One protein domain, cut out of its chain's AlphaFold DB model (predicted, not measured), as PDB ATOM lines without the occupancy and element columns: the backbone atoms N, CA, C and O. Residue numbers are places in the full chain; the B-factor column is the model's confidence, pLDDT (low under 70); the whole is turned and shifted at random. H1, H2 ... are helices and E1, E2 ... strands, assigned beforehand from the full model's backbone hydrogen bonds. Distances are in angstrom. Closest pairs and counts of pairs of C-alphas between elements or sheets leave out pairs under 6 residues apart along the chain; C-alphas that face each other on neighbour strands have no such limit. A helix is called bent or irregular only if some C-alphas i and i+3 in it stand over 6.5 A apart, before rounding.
ATOM      1  N   PRO A  23     251.923 313.431 180.902       95.69
ATOM      2  CA  PRO A  23     252.268 314.723 181.479       95.69
ATOM      3  C   PRO A  23     251.025 315.415 182.066       95.69
ATOM      4  O   PRO A  23     249.893 315.151 181.654       95.69
ATOM      5  N   VAL A  24     251.231 316.297 183.043       95.88
ATOM      6  CA  VAL A  24     250.157 317.103 183.646       95.88
ATOM      7  C   VAL A  24     250.538 318.569 183.545       95.88
ATOM      8  O   VAL A  24     251.633 318.942 183.967       95.88
ATOM      9  N   MET A  25     249.642 319.390 183.002       96.06
ATOM     10  CA  MET A  25     249.820 320.837 182.949       96.06
ATOM     11  C   MET A  25     249.248 321.476 184.213       96.06
ATOM     12  O   MET A  25     248.235 321.026 184.738       96.06
ATOM     13  N   PHE A  26     249.870 322.544 184.693       93.38
ATOM     14  CA  PHE A  26     249.387 323.366 185.790       93.38
ATOM     15  C   PHE A  26     249.287 324.820 185.344       93.38
ATOM     16  O   PHE A  26     250.242 325.381 184.803       93.38
ATOM     17  N   ALA A  27     248.143 325.428 185.640       88.00
ATOM     18  CA  ALA A  27     247.872 326.847 185.444       88.00
ATOM     19  C   ALA A  27     247.327 327.421 186.757       88.00
ATOM     20  O   ALA A  27     246.352 326.895 187.295       88.00
ATOM     21  N   LYS A  28     247.982 328.445 187.324       84.19
ATOM     22  CA  LYS A  28     247.666 328.983 188.668       84.19
ATOM     23  C   LYS A  28     247.474 327.896 189.750       84.19
ATOM     24  O   LYS A  28     246.582 327.981 190.588       84.19
ATOM     25  N   GLY A  29     248.282 326.834 189.712       82.00
ATOM     26  CA  GLY A  29     248.201 325.714 190.662       82.00
ATOM     27  C   GLY A  29     247.065 324.712 190.411       82.00
ATOM     28  O   GLY A  29     246.995 323.699 191.104       82.00
ATOM     29  N   LEU A  30     246.209 324.933 189.408       86.19
ATOM     30  CA  LEU A  30     245.168 323.986 189.019       86.19
ATOM     31  C   LEU A  30     245.710 322.976 187.998       86.19
ATOM     32  O   LEU A  30     246.279 323.399 186.988       86.19
ATOM     33  N   PRO A  31     245.516 321.663 188.221       91.19
ATOM     34  CA  PRO A  31     245.930 320.642 187.272       91.19
ATOM     35  C   PRO A  31     244.983 320.592 186.071       91.19
ATOM     36  O   PRO A  31     243.758 320.671 186.207       91.19
ATOM     37  N   ILE A  32     245.570 320.401 184.897       90.94
ATOM     38  CA  ILE A  32     244.904 320.255 183.610       90.94
ATOM     39  C   ILE A  32     245.461 318.994 182.956       90.94
ATOM     40  O   ILE A  32     246.671 318.842 182.762       90.94
ATOM     41  N   PHE A  33     244.557 318.071 182.643       90.88
ATOM     42  CA  PHE A  33     244.896 316.786 182.046       90.88
ATOM     43  C   PHE A  33     244.784 316.871 180.532       90.88
ATOM     44  O   PHE A  33     243.772 317.328 180.004       90.88
ATOM     45  N   GLY A  34     245.833 316.422 179.848       90.00
ATOM     46  CA  GLY A  34     245.885 316.438 178.396       90.00
ATOM     47  C   GLY A  34     245.029 315.334 177.791       90.00
ATOM     48  O   GLY A  34     244.949 314.218 178.316       90.00
ATOM     49  N   LYS A  35     244.422 315.623 176.643       90.31
ATOM     50  CA  LYS A  35     243.709 314.643 175.826       90.31
ATOM     51  C   LYS A  35     244.714 313.941 174.921       90.31
ATOM     52  O   LYS A  35     245.342 314.587 174.083       90.31
ATOM     53  N   LYS A  36     244.877 312.624 175.089       91.81
ATOM     54  CA  LYS A  36     245.734 311.820 174.202       91.81
ATOM     55  C   LYS A  36     245.195 311.908 172.774       91.81
ATOM     56  O   LYS A  36     243.990 311.752 172.578       91.81
ATOM     57  N   SER A  37     246.065 312.172 171.805       90.25
ATOM     58  CA  SER A  37     245.662 312.398 170.416       90.25
ATOM     59  C   SER A  37     246.758 312.018 169.420       90.25
ATOM     60  O   SER A  37     247.848 311.597 169.804       90.25
ATOM     61  N   VAL A  38     246.453 312.181 168.135       89.06
ATOM     62  CA  VAL A  38     247.421 312.208 167.034       89.06
ATOM     63  C   VAL A  38     247.697 313.672 166.688       89.06
ATOM     64  O   VAL A  38     246.782 314.501 166.725       89.06
ATOM     65  N   ARG A  39     248.957 314.000 166.386       85.06
ATOM     66  CA  ARG A  39     249.341 315.351 165.966       85.06
ATOM     67  C   ARG A  39     248.650 315.681 164.641       85.06
ATOM     68  O   ARG A  39     248.746 314.894 163.703       85.06
ATOM     69  N   SER A  40     247.956 316.816 164.588       83.50
ATOM     70  CA  SER A  40     247.381 317.351 163.349       83.50
ATOM     71  C   SER A  40     248.281 318.452 162.795       83.50
ATOM     72  O   SER A  40     248.975 319.125 163.556       83.50
ATOM     73  N   GLU A  41     248.261 318.636 161.476       80.56
ATOM     74  CA  GLU A  41     248.840 319.815 160.822       80.56
ATOM     75  C   GLU A  41     247.992 321.072 161.073       80.56
ATOM     76  O   GLU A  41     248.503 322.188 161.028       80.56
ATOM     77  N   ASN A  42     246.700 320.898 161.364       82.38
ATOM     78  CA  ASN A  42     245.799 321.987 161.695       82.38
ATOM     79  C   ASN A  42     245.654 322.124 163.214       82.38
ATOM     80  O   ASN A  42     245.052 321.282 163.885       82.38
ATOM     81  N   ASN A  43     246.133 323.251 163.741       77.44
ATOM     82  CA  ASN A  43     246.071 323.575 165.165       77.44
ATOM     83  C   ASN A  43     244.640 323.653 165.723       77.44
ATOM     84  O   ASN A  43     244.484 323.660 166.937       77.44
ATOM     85  N   PHE A  44     243.596 323.744 164.893       79.25
ATOM     86  CA  PHE A  44     242.206 323.847 165.354       79.25
ATOM     87  C   PHE A  44     241.495 322.498 165.534       79.25
ATOM     88  O   PHE A  44     240.457 322.452 166.191       79.25
ATOM     89  N   ASP A  45     242.027 321.397 164.997       79.88
ATOM     90  CA  ASP A  45     241.282 320.130 164.902       79.88
ATOM     91  C   ASP A  45     240.919 319.522 166.263       79.88
ATOM     92  O   ASP A  45     239.909 318.829 166.404       79.88
ATOM     93  N   HIS A  46     241.718 319.777 167.300       79.25
ATOM     94  CA  HIS A  46     241.445 319.254 168.640       79.25
ATOM     95  C   HIS A  46     240.401 320.053 169.414       79.25
ATOM     96  O   HIS A  46     239.917 319.566 170.438       79.25
ATOM     97  N   LEU A  47     240.032 321.237 168.921       76.50
ATOM     98  CA  LEU A  47     239.071 322.120 169.569       76.50
ATOM     99  C   LEU A  47     237.615 321.718 169.323       76.50
ATOM    100  O   LEU A  47     236.750 322.333 169.935       76.50
ATOM    101  N   GLY A  48     237.325 320.708 168.495       70.50
ATOM    102  CA  GLY A  48     235.956 320.253 168.218       70.50
ATOM    103  C   GLY A  48     235.088 321.295 167.500       70.50
ATOM    104  O   GLY A  48     235.573 322.343 167.070       70.50
ATOM    105  N   ASP A  49     233.789 321.010 167.358       59.69
ATOM    106  CA  ASP A  49     232.841 322.003 166.849       59.69
ATOM    107  C   ASP A  49     232.492 323.031 167.946       59.69
ATOM    108  O   ASP A  49     232.593 322.770 169.148       59.69
ATOM    109  N   GLY A  50     232.116 324.246 167.541       56.22
ATOM    110  CA  GLY A  50     231.894 325.369 168.455       56.22
ATOM    111  C   GLY A  50     230.829 325.143 169.545       56.22
ATOM    112  O   GLY A  50     230.755 325.938 170.483       56.22
ATOM    113  N   SER A  51     230.016 324.082 169.465       52.19
ATOM    114  CA  SER A  51     228.994 323.775 170.474       52.19
ATOM    115  C   SER A  51     229.595 323.267 171.794       52.19
ATOM    116  O   SER A  51     229.046 323.525 172.872       52.19
ATOM    117  N   ASP A  52     230.794 322.676 171.735       54.59
ATOM    118  CA  ASP A  52     231.519 322.141 172.891       54.59
ATOM    119  C   ASP A  52     232.110 323.227 173.804       54.59
ATOM    120  O   ASP A  52     232.593 322.916 174.888       54.59
ATOM    121  N   PHE A  53     232.126 324.509 173.423       53.94
ATOM    122  CA  PHE A  53     232.664 325.560 174.307       53.94
ATOM    123  C   PHE A  53     231.821 325.764 175.575       53.94
ATOM    124  O   PHE A  53     232.339 326.231 176.589       53.94
ATOM    125  N   THR A  54     230.542 325.377 175.547       51.94
ATOM    126  CA  THR A  54     229.614 325.526 176.680       51.94
ATOM    127  C   THR A  54     229.802 324.472 177.778       51.94
ATOM    128  O   THR A  54     229.488 324.741 178.936       51.94
ATOM    129  N   SER A  55     230.350 323.299 177.442       56.44
ATOM    130  CA  SER A  55     230.598 322.181 178.367       56.44
ATOM    131  C   SER A  55     232.028 322.163 178.925       56.44
ATOM    132  O   SER A  55     232.332 321.407 179.854       56.44
ATOM    133  N   ARG A  56     232.923 322.995 178.378       68.19
ATOM    134  CA  ARG A  56     234.335 323.049 178.770       68.19
ATOM    135  C   ARG A  56     234.510 323.629 180.162       68.19
ATOM    136  O   ARG A  56     233.849 324.584 180.566       68.19
ATOM    137  N   LYS A  57     235.484 323.080 180.886       68.00
ATOM    138  CA  LYS A  57     235.950 323.685 182.129       68.00
ATOM    139  C   LYS A  57     236.669 324.989 181.790       68.00
ATOM    140  O   LYS A  57     237.763 324.976 181.231       68.00
ATOM    141  N   VAL A  58     236.014 326.089 182.126       69.44
ATOM    142  CA  VAL A  58     236.522 327.447 181.963       69.44
ATOM    143  C   VAL A  58     237.250 327.865 183.235       69.44
ATOM    144  O   VAL A  58     236.802 327.585 184.347       69.44
ATOM    145  N   TYR A  59     238.380 328.531 183.058       72.12
ATOM    146  CA  TYR A  59     239.227 329.079 184.103       72.12
ATOM    147  C   TYR A  59     239.203 330.617 184.061       72.12
ATOM    148  O   TYR A  59     238.639 331.223 183.148       72.12
ATOM    149  N   TYR A  60     239.806 331.237 185.072       68.50
ATOM    150  CA  TYR A  60     240.000 332.688 185.146       68.50
ATOM    151  C   TYR A  60     240.960 333.192 184.060       68.50
ATOM    152  O   TYR A  60     241.622 332.401 183.389       68.50
ATOM    153  N   THR A  61     241.048 334.512 183.913       68.06
ATOM    154  CA  THR A  61     241.927 335.166 182.933       68.06
ATOM    155  C   THR A  61     243.369 334.616 182.936       68.06
ATOM    156  O   THR A  61     243.916 334.201 183.967       68.06
ATOM    157  N   THR A  62     244.010 334.647 181.764       70.75
ATOM    158  CA  THR A  62     245.425 334.299 181.538       70.75
ATOM    159  C   THR A  62     246.392 335.417 181.969       70.75
ATOM    160  O   THR A  62     247.413 335.636 181.323       70.75
ATOM    161  N   ASP A  63     246.102 336.136 183.060       76.50
ATOM    162  CA  ASP A  63     246.913 337.241 183.623       76.50
ATOM    163  C   ASP A  63     248.253 336.810 184.271       76.50
ATOM    164  O   ASP A  63     248.867 337.573 185.016       76.50
ATOM    165  N   PHE A  64     248.704 335.586 184.009       84.12
ATOM    166  CA  PHE A  64     249.927 335.001 184.546       84.12
ATOM    167  C   PHE A  64     250.880 334.626 183.415       84.12
ATOM    168  O   PHE A  64     250.461 334.295 182.310       84.12
ATOM    169  N   ASP A  65     252.178 334.625 183.698       87.69
ATOM    170  CA  ASP A  65     253.181 334.494 182.638       87.69
ATOM    171  C   ASP A  65     253.481 333.041 182.245       87.69
ATOM    172  O   ASP A  65     253.858 332.779 181.104       87.69
ATOM    173  N   TYR A  66     253.312 332.091 183.173       92.38
ATOM    174  CA  TYR A  66     253.844 330.735 183.021       92.38
ATOM    175  C   TYR A  66     252.806 329.625 183.178       92.38
ATOM    176  O   TYR A  66     252.067 329.569 184.162       92.38
ATOM    177  N   PHE A  67     252.866 328.657 182.267       94.19
ATOM    178  CA  PHE A  67     252.325 327.313 182.463       94.19
ATOM    179  C   PHE A  67     253.441 326.366 182.900       94.19
ATOM    180  O   PHE A  67     254.592 326.523 182.490       94.19
ATOM    181  N   TYR A  68     253.107 325.357 183.704       96.31
ATOM    182  CA  TYR A  68     254.064 324.332 184.124       96.31
ATOM    183  C   TYR A  68     253.616 322.952 183.676       96.31
ATOM    184  O   TYR A  68     252.444 322.618 183.796       96.31
ATOM    185  N   PHE A  69     254.550 322.125 183.223       97.50
ATOM    186  CA  PHE A  69     254.303 320.727 182.892       97.50
ATOM    187  C   PHE A  69     255.121 319.828 183.807       97.50
ATOM    188  O   PHE A  69     256.339 319.983 183.917       97.50
ATOM    189  N   ILE A  70     254.442 318.871 184.438       96.19
ATOM    190  CA  ILE A  70     255.065 317.815 185.230       96.19
ATOM    191  C   ILE A  70     255.177 316.555 184.376       96.19
ATOM    192  O   ILE A  70     254.178 316.022 183.892       96.19
ATOM    193  N   ASN A  71     256.402 316.056 184.235       95.25
ATOM    194  CA  ASN A  71     256.738 314.807 183.577       95.25
ATOM    195  C   ASN A  71     257.294 313.803 184.592       95.25
ATOM    196  O   ASN A  71     258.456 313.876 184.983       95.25
ATOM    197  N   LEU A  72     256.478 312.829 185.000       92.94
ATOM    198  CA  LEU A  72     256.942 311.787 185.924       92.94
ATOM    199  C   LEU A  72     257.912 310.798 185.257       92.94
ATOM    200  O   LEU A  72     258.777 310.247 185.936       92.94
ATOM    201  N   ARG A  73     257.835 310.624 183.930       93.12
ATOM    202  CA  ARG A  73     258.799 309.846 183.132       93.12
ATOM    203  C   ARG A  73     259.999 310.711 182.771       93.12
ATOM    204  O   ARG A  73     260.251 311.005 181.608       93.12
ATOM    205  N   PHE A  74     260.730 311.135 183.796       88.88
ATOM    206  CA  PHE A  74     261.830 312.100 183.704       88.88
ATOM    207  C   PHE A  74     262.983 311.684 182.772       88.88
ATOM    208  O   PHE A  74     263.811 312.518 182.405       88.88
ATOM    209  N   TRP A  75     263.067 310.396 182.423       92.12
ATOM    210  CA  TRP A  75     264.043 309.851 181.477       92.12
ATOM    211  C   TRP A  75     263.676 310.108 180.007       92.12
ATOM    212  O   TRP A  75     264.536 309.971 179.143       92.12
ATOM    213  N   GLU A  76     262.442 310.512 179.710       94.31
ATOM    214  CA  GLU A  76     262.025 310.971 178.384       94.31
ATOM    215  C   GLU A  76     261.797 312.475 178.409       94.31
ATOM    216  O   GLU A  76     261.182 313.006 179.332       94.31
ATOM    217  N   ASN A  77     262.271 313.179 177.386       95.31
ATOM    218  CA  ASN A  77     262.020 314.608 177.278       95.31
ATOM    219  C   ASN A  77     260.588 314.871 176.800       95.31
ATOM    220  O   ASN A  77     260.060 314.131 175.971       95.31
ATOM    221  N   LEU A  78     259.993 315.949 177.312       96.38
ATOM    222  CA  LEU A  78     258.822 316.549 176.688       96.38
ATOM    223  C   LEU A  78     259.266 317.486 175.567       96.38
ATOM    224  O   LEU A  78     260.153 318.318 175.773       96.38
ATOM    225  N   GLU A  79     258.604 317.376 174.423       95.69
ATOM    226  CA  GLU A  79     258.589 318.408 173.391       95.69
ATOM    227  C   GLU A  79     257.267 319.152 173.535       95.69
ATOM    228  O   GLU A  79     256.205 318.537 173.455       95.69
ATOM    229  N   ILE A  80     257.330 320.448 173.835       95.44
ATOM    230  CA  ILE A  80     256.150 321.266 174.116       95.44
ATOM    231  C   ILE A  80     256.097 322.374 173.078       95.44
ATOM    232  O   ILE A  80     257.068 323.103 172.895       95.44
ATOM    233  N   GLU A  81     254.949 322.509 172.439       92.00
ATOM    234  CA  GLU A  81     254.648 323.556 171.477       92.00
ATOM    235  C   GLU A  81     253.376 324.262 171.932       92.00
ATOM    236  O   GLU A  81     252.362 323.612 172.184       92.00
ATOM    237  N   GLN A  82     253.415 325.589 172.051       89.50
ATOM    238  CA  GLN A  82     252.192 326.362 172.236       89.50
ATOM    239  C   GLN A  82     251.561 326.594 170.862       89.50
ATOM    240  O   GLN A  82     252.170 327.206 169.986       89.50
ATOM    241  N   LEU A  83     250.344 326.092 170.688       87.75
ATOM    242  CA  LEU A  83     249.602 326.161 169.441       87.75
ATOM    243  C   LEU A  83     249.051 327.570 169.262       87.75
ATOM    244  O   LEU A  83     248.434 328.148 170.159       87.75
ATOM    245  N   GLN A  84     249.309 328.125 168.086       76.75
ATOM    246  CA  GLN A  84     248.970 329.500 167.760       76.75
ATOM    247  C   GLN A  84     247.728 329.521 166.872       76.75
ATOM    248  O   GLN A  84     247.683 328.857 165.834       76.75
ATOM    249  N   TYR A  85     246.730 330.293 167.299       72.06
ATOM    250  CA  TYR A  85     245.457 330.499 166.593       72.06
ATOM    251  C   TYR A  85     245.341 331.881 165.951       72.06
ATOM    252  O   TYR A  85     244.476 332.118 165.113       72.06
ATOM    253  N   TYR A  86     246.221 332.789 166.361       70.31
ATOM    254  CA  TYR A  86     246.313 334.171 165.918       70.31
ATOM    255  C   TYR A  86     247.793 334.511 165.725       70.31
ATOM    256  O   TYR A  86     248.655 333.816 166.262       70.31
ATOM    257  N   ILE A  87     248.085 335.579 164.978       61.97
ATOM    258  CA  ILE A  87     249.457 336.064 164.779       61.97
ATOM    259  C   ILE A  87     249.998 336.532 166.141       61.97
ATOM    260  O   ILE A  87     249.447 337.486 166.698       61.97
ATOM    261  N   PRO A  88     251.031 335.887 166.706       60.97
ATOM    262  CA  PRO A  88     251.570 336.291 167.995       60.97
ATOM    263  C   PRO A  88     252.386 337.575 167.872       60.97
ATOM    264  O   PRO A  88     252.996 337.838 166.837       60.97
ATOM    265  N   THR A  89     252.470 338.333 168.961       60.78
ATOM    266  CA  THR A  89     253.444 339.426 169.093       60.78
ATOM    267  C   THR A  89     254.833 338.937 169.506       60.78
ATOM    268  O   THR A  89     255.810 339.593 169.171       60.78
ATOM    269  N   ASP A  90     254.929 337.780 170.173       71.31
ATOM    270  CA  ASP A  90     256.176 337.182 170.673       71.31
ATOM    271  C   ASP A  90     256.153 335.655 170.527       71.31
ATOM    272  O   ASP A  90     255.083 335.059 170.438       71.31
ATOM    273  N   GLU A  91     257.308 334.987 170.537       76.81
ATOM    274  CA  GLU A  91     257.383 333.519 170.574       76.81
ATOM    275  C   GLU A  91     257.283 332.980 172.014       76.81
ATOM    276  O   GLU A  91     257.846 333.575 172.941       76.81
ATOM    277  N   PRO A  92     256.600 331.841 172.231       84.44
ATOM    278  CA  PRO A  92     256.529 331.216 173.545       84.44
ATOM    279  C   PRO A  92     257.889 330.621 173.921       84.44
ATOM    280  O   PRO A  92     258.574 330.025 173.088       84.44
ATOM    281  N   LYS A  93     258.289 330.732 175.192       91.19
ATOM    282  CA  LYS A  93     259.593 330.219 175.648       91.19
ATOM    283  C   LYS A  93     259.421 328.999 176.528       91.19
ATOM    284  O   LYS A  93     258.990 329.092 177.678       91.19
ATOM    285  N   VAL A  94     259.823 327.847 176.002       94.25
ATOM    286  CA  VAL A  94     259.861 326.592 176.756       94.25
ATOM    287  C   VAL A  94     261.206 326.460 177.462       94.25
ATOM    288  O   VAL A  94     262.266 326.527 176.843       94.25
ATOM    289  N   LYS A  95     261.171 326.227 178.773       96.31
ATOM    290  CA  LYS A  95     262.357 326.003 179.600       96.31
ATOM    291  C   LYS A  95     262.204 324.722 180.406       96.31
ATOM    292  O   LYS A  95     261.286 324.584 181.211       96.31
ATOM    293  N   LYS A  96     263.158 323.803 180.253       96.25
ATOM    294  CA  LYS A  96     263.321 322.661 181.160       96.25
ATOM    295  C   LYS A  96     263.977 323.156 182.449       96.25
ATOM    296  O   LYS A  96     265.147 323.527 182.441       96.25
ATOM    297  N   ILE A  97     263.224 323.194 183.547       96.44
ATOM    298  CA  ILE A  97     263.741 323.618 184.857       96.44
ATOM    299  C   ILE A  97     264.566 322.485 185.467       96.44
ATOM    300  O   ILE A  97     265.670 322.699 185.959       96.44
ATOM    301  N   ASN A  98     264.019 321.272 185.432       95.31
ATOM    302  CA  ASN A  98     264.672 320.047 185.875       95.31
ATOM    303  C   ASN A  98     264.071 318.846 185.101       95.31
ATOM    304  O   ASN A  98     263.181 319.047 184.274       95.31
ATOM    305  N   PRO A  99     264.531 317.598 185.314       92.75
ATOM    306  CA  PRO A  99     264.010 316.431 184.590       92.75
ATOM    307  C   PRO A  99     262.493 316.203 184.699       92.75
ATOM    308  O   PRO A  99     261.907 315.606 183.801       92.75
ATOM    309  N   PHE A 100     261.860 316.693 185.765       94.44
ATOM    310  CA  PHE A 100     260.436 316.522 186.038       94.44
ATOM    311  C   PHE A 100     259.589 317.725 185.632       94.44
ATOM    312  O   PHE A 100     258.384 317.569 185.474       94.44
ATOM    313  N   ILE A 101     260.174 318.920 185.521       96.56
ATOM    314  CA  ILE A 101     259.417 320.170 185.419       96.56
ATOM    315  C   ILE A 101     259.883 320.986 184.223       96.56
ATOM    316  O   ILE A 101     261.060 321.342 184.097       96.56
ATOM    317  N   TYR A 102     258.910 321.355 183.401       97.81
ATOM    318  CA  TYR A 102     259.044 322.305 182.309       97.81
ATOM    319  C   TYR A 102     258.171 323.521 182.609       97.81
ATOM    320  O   TYR A 102     257.081 323.378 183.160       97.81
ATOM    321  N   SER A 103     258.638 324.709 182.247       96.56
ATOM    322  CA  SER A 103     257.832 325.928 182.235       96.56
ATOM    323  C   SER A 103     257.685 326.435 180.811       96.56
ATOM    324  O   SER A 103     258.649 326.385 180.045       96.56
ATOM    325  N   VAL A 104     256.518 326.971 180.489       94.69
ATOM    326  CA  VAL A 104     256.262 327.678 179.237       94.69
ATOM    327  C   VAL A 104     255.879 329.106 179.577       94.69
ATOM    328  O   VAL A 104     254.838 329.326 180.192       94.69
ATOM    329  N   GLU A 105     256.738 330.055 179.216       92.56
ATOM    330  CA  GLU A 105     256.384 331.475 179.199       92.56
ATOM    331  C   GLU A 105     255.451 331.702 178.013       92.56
ATOM    332  O   GLU A 105     255.863 331.518 176.863       92.56
ATOM    333  N   GLN A 106     254.190 332.029 178.291       86.00
ATOM    334  CA  GLN A 106     253.194 332.179 177.241       86.00
ATOM    335  C   GLN A 106     253.286 333.542 176.555       86.00
ATOM    336  O   GLN A 106     253.489 334.582 177.179       86.00
ATOM    337  N   ASN A 107     253.033 333.529 175.256       82.94
ATOM    338  CA  ASN A 107     252.927 334.714 174.409       82.94
ATOM    339  C   ASN A 107     251.473 335.173 174.164       82.94
ATOM    340  O   ASN A 107     251.257 336.169 173.484       82.94
ATOM    341  N   LEU A 108     250.471 334.461 174.698       78.81
ATOM    342  CA  LEU A 108     249.039 334.727 174.487       78.81
ATOM    343  C   LEU A 108     248.356 335.250 175.761       78.81
ATOM    344  O   LEU A 108     247.280 334.781 176.149       78.81
ATOM    345  N   LYS A 109     248.977 336.238 176.418       73.69
ATOM    346  CA  LYS A 109     248.380 336.906 177.585       73.69
ATOM    347  C   LYS A 109     247.031 337.505 177.182       73.69
ATOM    348  O   LYS A 109     246.922 338.137 176.136       73.69
ATOM    349  N   TYR A 110     246.011 337.288 178.006       74.06
ATOM    350  CA  TYR A 110     244.622 337.710 177.773       74.06
ATOM    351  C   TYR A 110     243.869 336.967 176.657       74.06
ATOM    352  O   TYR A 110     242.727 337.313 176.366       74.06
ATOM    353  N   SER A 111     244.450 335.921 176.058       76.62
ATOM    354  CA  SER A 111     243.691 335.048 175.160       76.62
ATOM    355  C   SER A 111     242.663 334.226 175.940       76.62
ATOM    356  O   SER A 111     242.957 333.695 177.017       76.62
ATOM    357  N   TYR A 112     241.477 334.067 175.347       78.62
ATOM    358  CA  TYR A 112     240.414 333.174 175.824       78.62
ATOM    359  C   TYR A 112     240.779 331.692 175.692       78.62
ATOM    360  O   TYR A 112     240.138 330.837 176.301       78.62
ATOM    361  N   ILE A 113     241.804 331.376 174.898       82.81
ATOM    362  CA  ILE A 113     242.300 330.018 174.726       82.81
ATOM    363  C   ILE A 113     243.824 329.983 174.664       82.81
ATOM    364  O   ILE A 113     244.457 330.775 173.961       82.81
ATOM    365  N   ASN A 114     244.409 329.037 175.390       88.25
ATOM    366  CA  ASN A 114     245.811 328.680 175.273       88.25
ATOM    367  C   ASN A 114     245.930 327.157 175.151       88.25
ATOM    368  O   ASN A 114     245.498 326.434 176.050       88.25
ATOM    369  N   SER A 115     246.469 326.683 174.031       89.88
ATOM    370  CA  SER A 115     246.571 325.256 173.732       89.88
ATOM    371  C   SER A 115     248.018 324.852 173.542       89.88
ATOM    372  O   SER A 115     248.804 325.586 172.946       89.88
ATOM    373  N   PHE A 116     248.364 323.661 174.013       93.12
ATOM    374  CA  PHE A 116     249.708 323.113 173.905       93.12
ATOM    375  C   PHE A 116     249.667 321.718 173.296       93.12
ATOM    376  O   PHE A 116     248.951 320.841 173.786       93.12
ATOM    377  N   GLY A 117     250.468 321.510 172.255       94.94
ATOM    378  CA  GLY A 117     250.838 320.190 171.773       94.94
ATOM    379  C   GLY A 117     252.030 319.686 172.575       94.94
ATOM    380  O   GLY A 117     253.045 320.374 172.684       94.94
ATOM    381  N   VAL A 118     251.910 318.500 173.165       96.38
ATOM    382  CA  VAL A 118     252.979 317.906 173.974       96.38
ATOM    383  C   VAL A 118     253.276 316.503 173.480       96.38
ATOM    384  O   VAL A 118     252.403 315.637 173.530       96.38
ATOM    385  N   SER A 119     254.518 316.267 173.071       96.00
ATOM    386  CA  SER A 119     255.017 314.944 172.689       96.00
ATOM    387  C   SER A 119     255.916 314.364 173.778       96.00
ATOM    388  O   SER A 119     256.682 315.081 174.430       96.00
ATOM    389  N   ARG A 120     255.860 313.041 173.948       95.06
ATOM    390  CA  ARG A 120     256.831 312.264 174.730       95.06
ATOM    391  C   ARG A 120     257.017 310.899 174.075       95.06
ATOM    392  O   ARG A 120     256.131 310.048 174.151       95.06
ATOM    393  N   GLY A 121     258.168 310.686 173.440       91.81
ATOM    394  CA  GLY A 121     258.386 309.488 172.627       91.81
ATOM    395  C   GLY A 121     257.366 309.421 171.486       91.81
ATOM    396  O   GLY A 121     257.237 310.370 170.723       91.81
ATOM    397  N   SER A 122     256.627 308.315 171.385       91.25
ATOM    398  CA  SER A 122     255.573 308.127 170.374       91.25
ATOM    399  C   SER A 122     254.197 308.658 170.787       91.25
ATOM    400  O   SER A 122     253.253 308.566 170.006       91.25
ATOM    401  N   ASP A 123     254.042 309.128 172.024       94.44
ATOM    402  CA  ASP A 123     252.765 309.628 172.524       94.44
ATOM    403  C   ASP A 123     252.645 311.144 172.328       94.44
ATOM    404  O   ASP A 123     253.625 311.882 172.459       94.44
ATOM    405  N   PHE A 124     251.416 311.600 172.084       95.31
ATOM    406  CA  PHE A 124     251.076 313.007 171.904       95.31
ATOM    407  C   PHE A 124     249.787 313.371 172.657       95.31
ATOM    408  O   PHE A 124     248.842 312.572 172.733       95.31
ATOM    409  N   TRP A 125     249.736 314.585 173.205       95.56
ATOM    410  CA  TRP A 125     248.582 315.125 173.923       95.56
ATOM    411  C   TRP A 125     248.327 316.590 173.571       95.56
ATOM    412  O   TRP A 125     249.268 317.368 173.428       95.56
ATOM    413  N   TYR A 126     247.047 316.962 173.547       93.88
ATOM    414  CA  TYR A 126     246.616 318.359 173.577       93.88
ATOM    415  C   TYR A 126     246.255 318.768 175.005       93.88
ATOM    416  O   TYR A 126     245.499 318.067 175.683       93.88
ATOM    417  N   PHE A 127     246.788 319.899 175.459       92.94
ATOM    418  CA  PHE A 127     246.409 320.543 176.714       92.94
ATOM    419  C   PHE A 127     245.775 321.886 176.410       92.94
ATOM    420  O   PHE A 127     246.456 322.774 175.911       92.94
ATOM    421  N   ASP A 128     244.503 322.043 176.760       89.44
ATOM    422  CA  ASP A 128     243.767 323.276 176.504       89.44
ATOM    423  C   ASP A 128     243.421 323.992 177.808       89.44
ATOM    424  O   ASP A 128     242.899 323.403 178.760       89.44
ATOM    425  N   TYR A 129     243.686 325.292 177.826       88.25
ATOM    426  CA  TYR A 129     243.274 326.219 178.863       88.25
ATOM    427  C   TYR A 129     242.290 327.225 178.279       88.25
ATOM    428  O   TYR A 129     242.664 328.079 177.478       88.25
TER     429      TYR A 129
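AT A GLANCE: This is residues 23 to 129 of the 136 residues of an uncharacterized protein of Ruminococcus sp. B05 (UniProt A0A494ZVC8). Two antiparallel sheets lie face to face as a sandwich, E2 - E1 - E4 - E7 - E6 on one side and E3 - E9 - E8 - E5 on the other, and E2 runs on into E3 so that the chain passes from one sheet's edge to the other's. The strands of the two sheets cross at 32 degrees, and residues 48 to 55, of which 50 to 54 belong to H1, stick out from this body. The printed part has 107 residues with one named helix and nine named strands, in the order E1 E2 E3 H1 E4 E5 E6 E7 E8 E9. The class is mostly strand, though under half of the residues, 52 of 107, are in named elements. The whole is compact, with a radius of gyration of the C-alphas of 13.3 A and spans of 39 by 29 by 26 A.

HOW THE PARTS SIT: E1, residues 24 to 27, and E2, residues 30 to 33, form a hairpin, with N 25 and O 32 at 3.0 A. On the other side of E1 is E4, residues 66 to 70, antiparallel to it at 157 degrees, with N 26 and O 68 at 2.7 A. E7, residues 101 to 105, is the next neighbour of E4, with N 69 and O 102 at 2.8 A. The edge strand E6, residues 93 to 98, forms a hairpin with E7, and N 95 and O 103 are 2.8 A apart. This sheet is strongly twisted, its C-alphas up to 5.0 A off the best plane. E2 runs on at 29 degrees, across a break of one residue, into E3, residues 35 to 37, an edge strand of the second sheet. E3 is antiparallel to E9, residues 123 to 129, with N 35 and O 126 at 2.8 A. E9 and E8, residues 113 to 120, form a hairpin at 162 degrees, with N 118 and O 125 at 2.9 A. The other edge strand is E5, residues 79 to 83, with N 81 and O 117 of E8 at 2.9 A. This sheet is only just strongly twisted, at 4.3 A. The two sheets make a sandwich, two sheets face to face, with the facing parts 10.1 A centre to centre and the best planes 13 degrees apart. Between the sheets, the closest C-alphas of E2 and E9 are those of Phe 33 and Phe 127, at 6.7 A. Those of E5 and E6 are Ile 80 and Val 94, at 7.0 A. H1, residues 50 to 54, is on neither sheet. Its backbone has 0 of 1 O i to N i+4 pairs and 0 of 2 O i to N i+3 pairs within hydrogen-bond range.

IN THESE COORDINATES: E1 begins at C-alpha 24, at (250.157, 317.103, 183.646). H1 is 8.5 A long and neither bent nor irregular, but only just: C-alphas 51 and 54 are 6.5 A apart. E4 is 13.2 A long, E6 15.3 A and E7 13.3 A. E8, the longest strand with 8 residues, measures 22.9 A from C-alpha 113 at (242.300, 330.018, 174.726). E9 is 20.1 A long and ends at C-alpha 129, at (243.274, 326.219, 178.863).

THE WHOLE: The two C-alphas farthest apart are those of Ser 51 and Trp 75, at 39.3 A. Without residues 48 to 55 the body spans 34 by 27 by 26 A. The printed part has no cut. The links E3 to H1, with 12 residues, and H1 to E4, with 11, are long. The mean pLDDT of the printed part is 84.4; the model's confidence is under 70 at residues 49 to 58, 60 to 61 and 87 to 89.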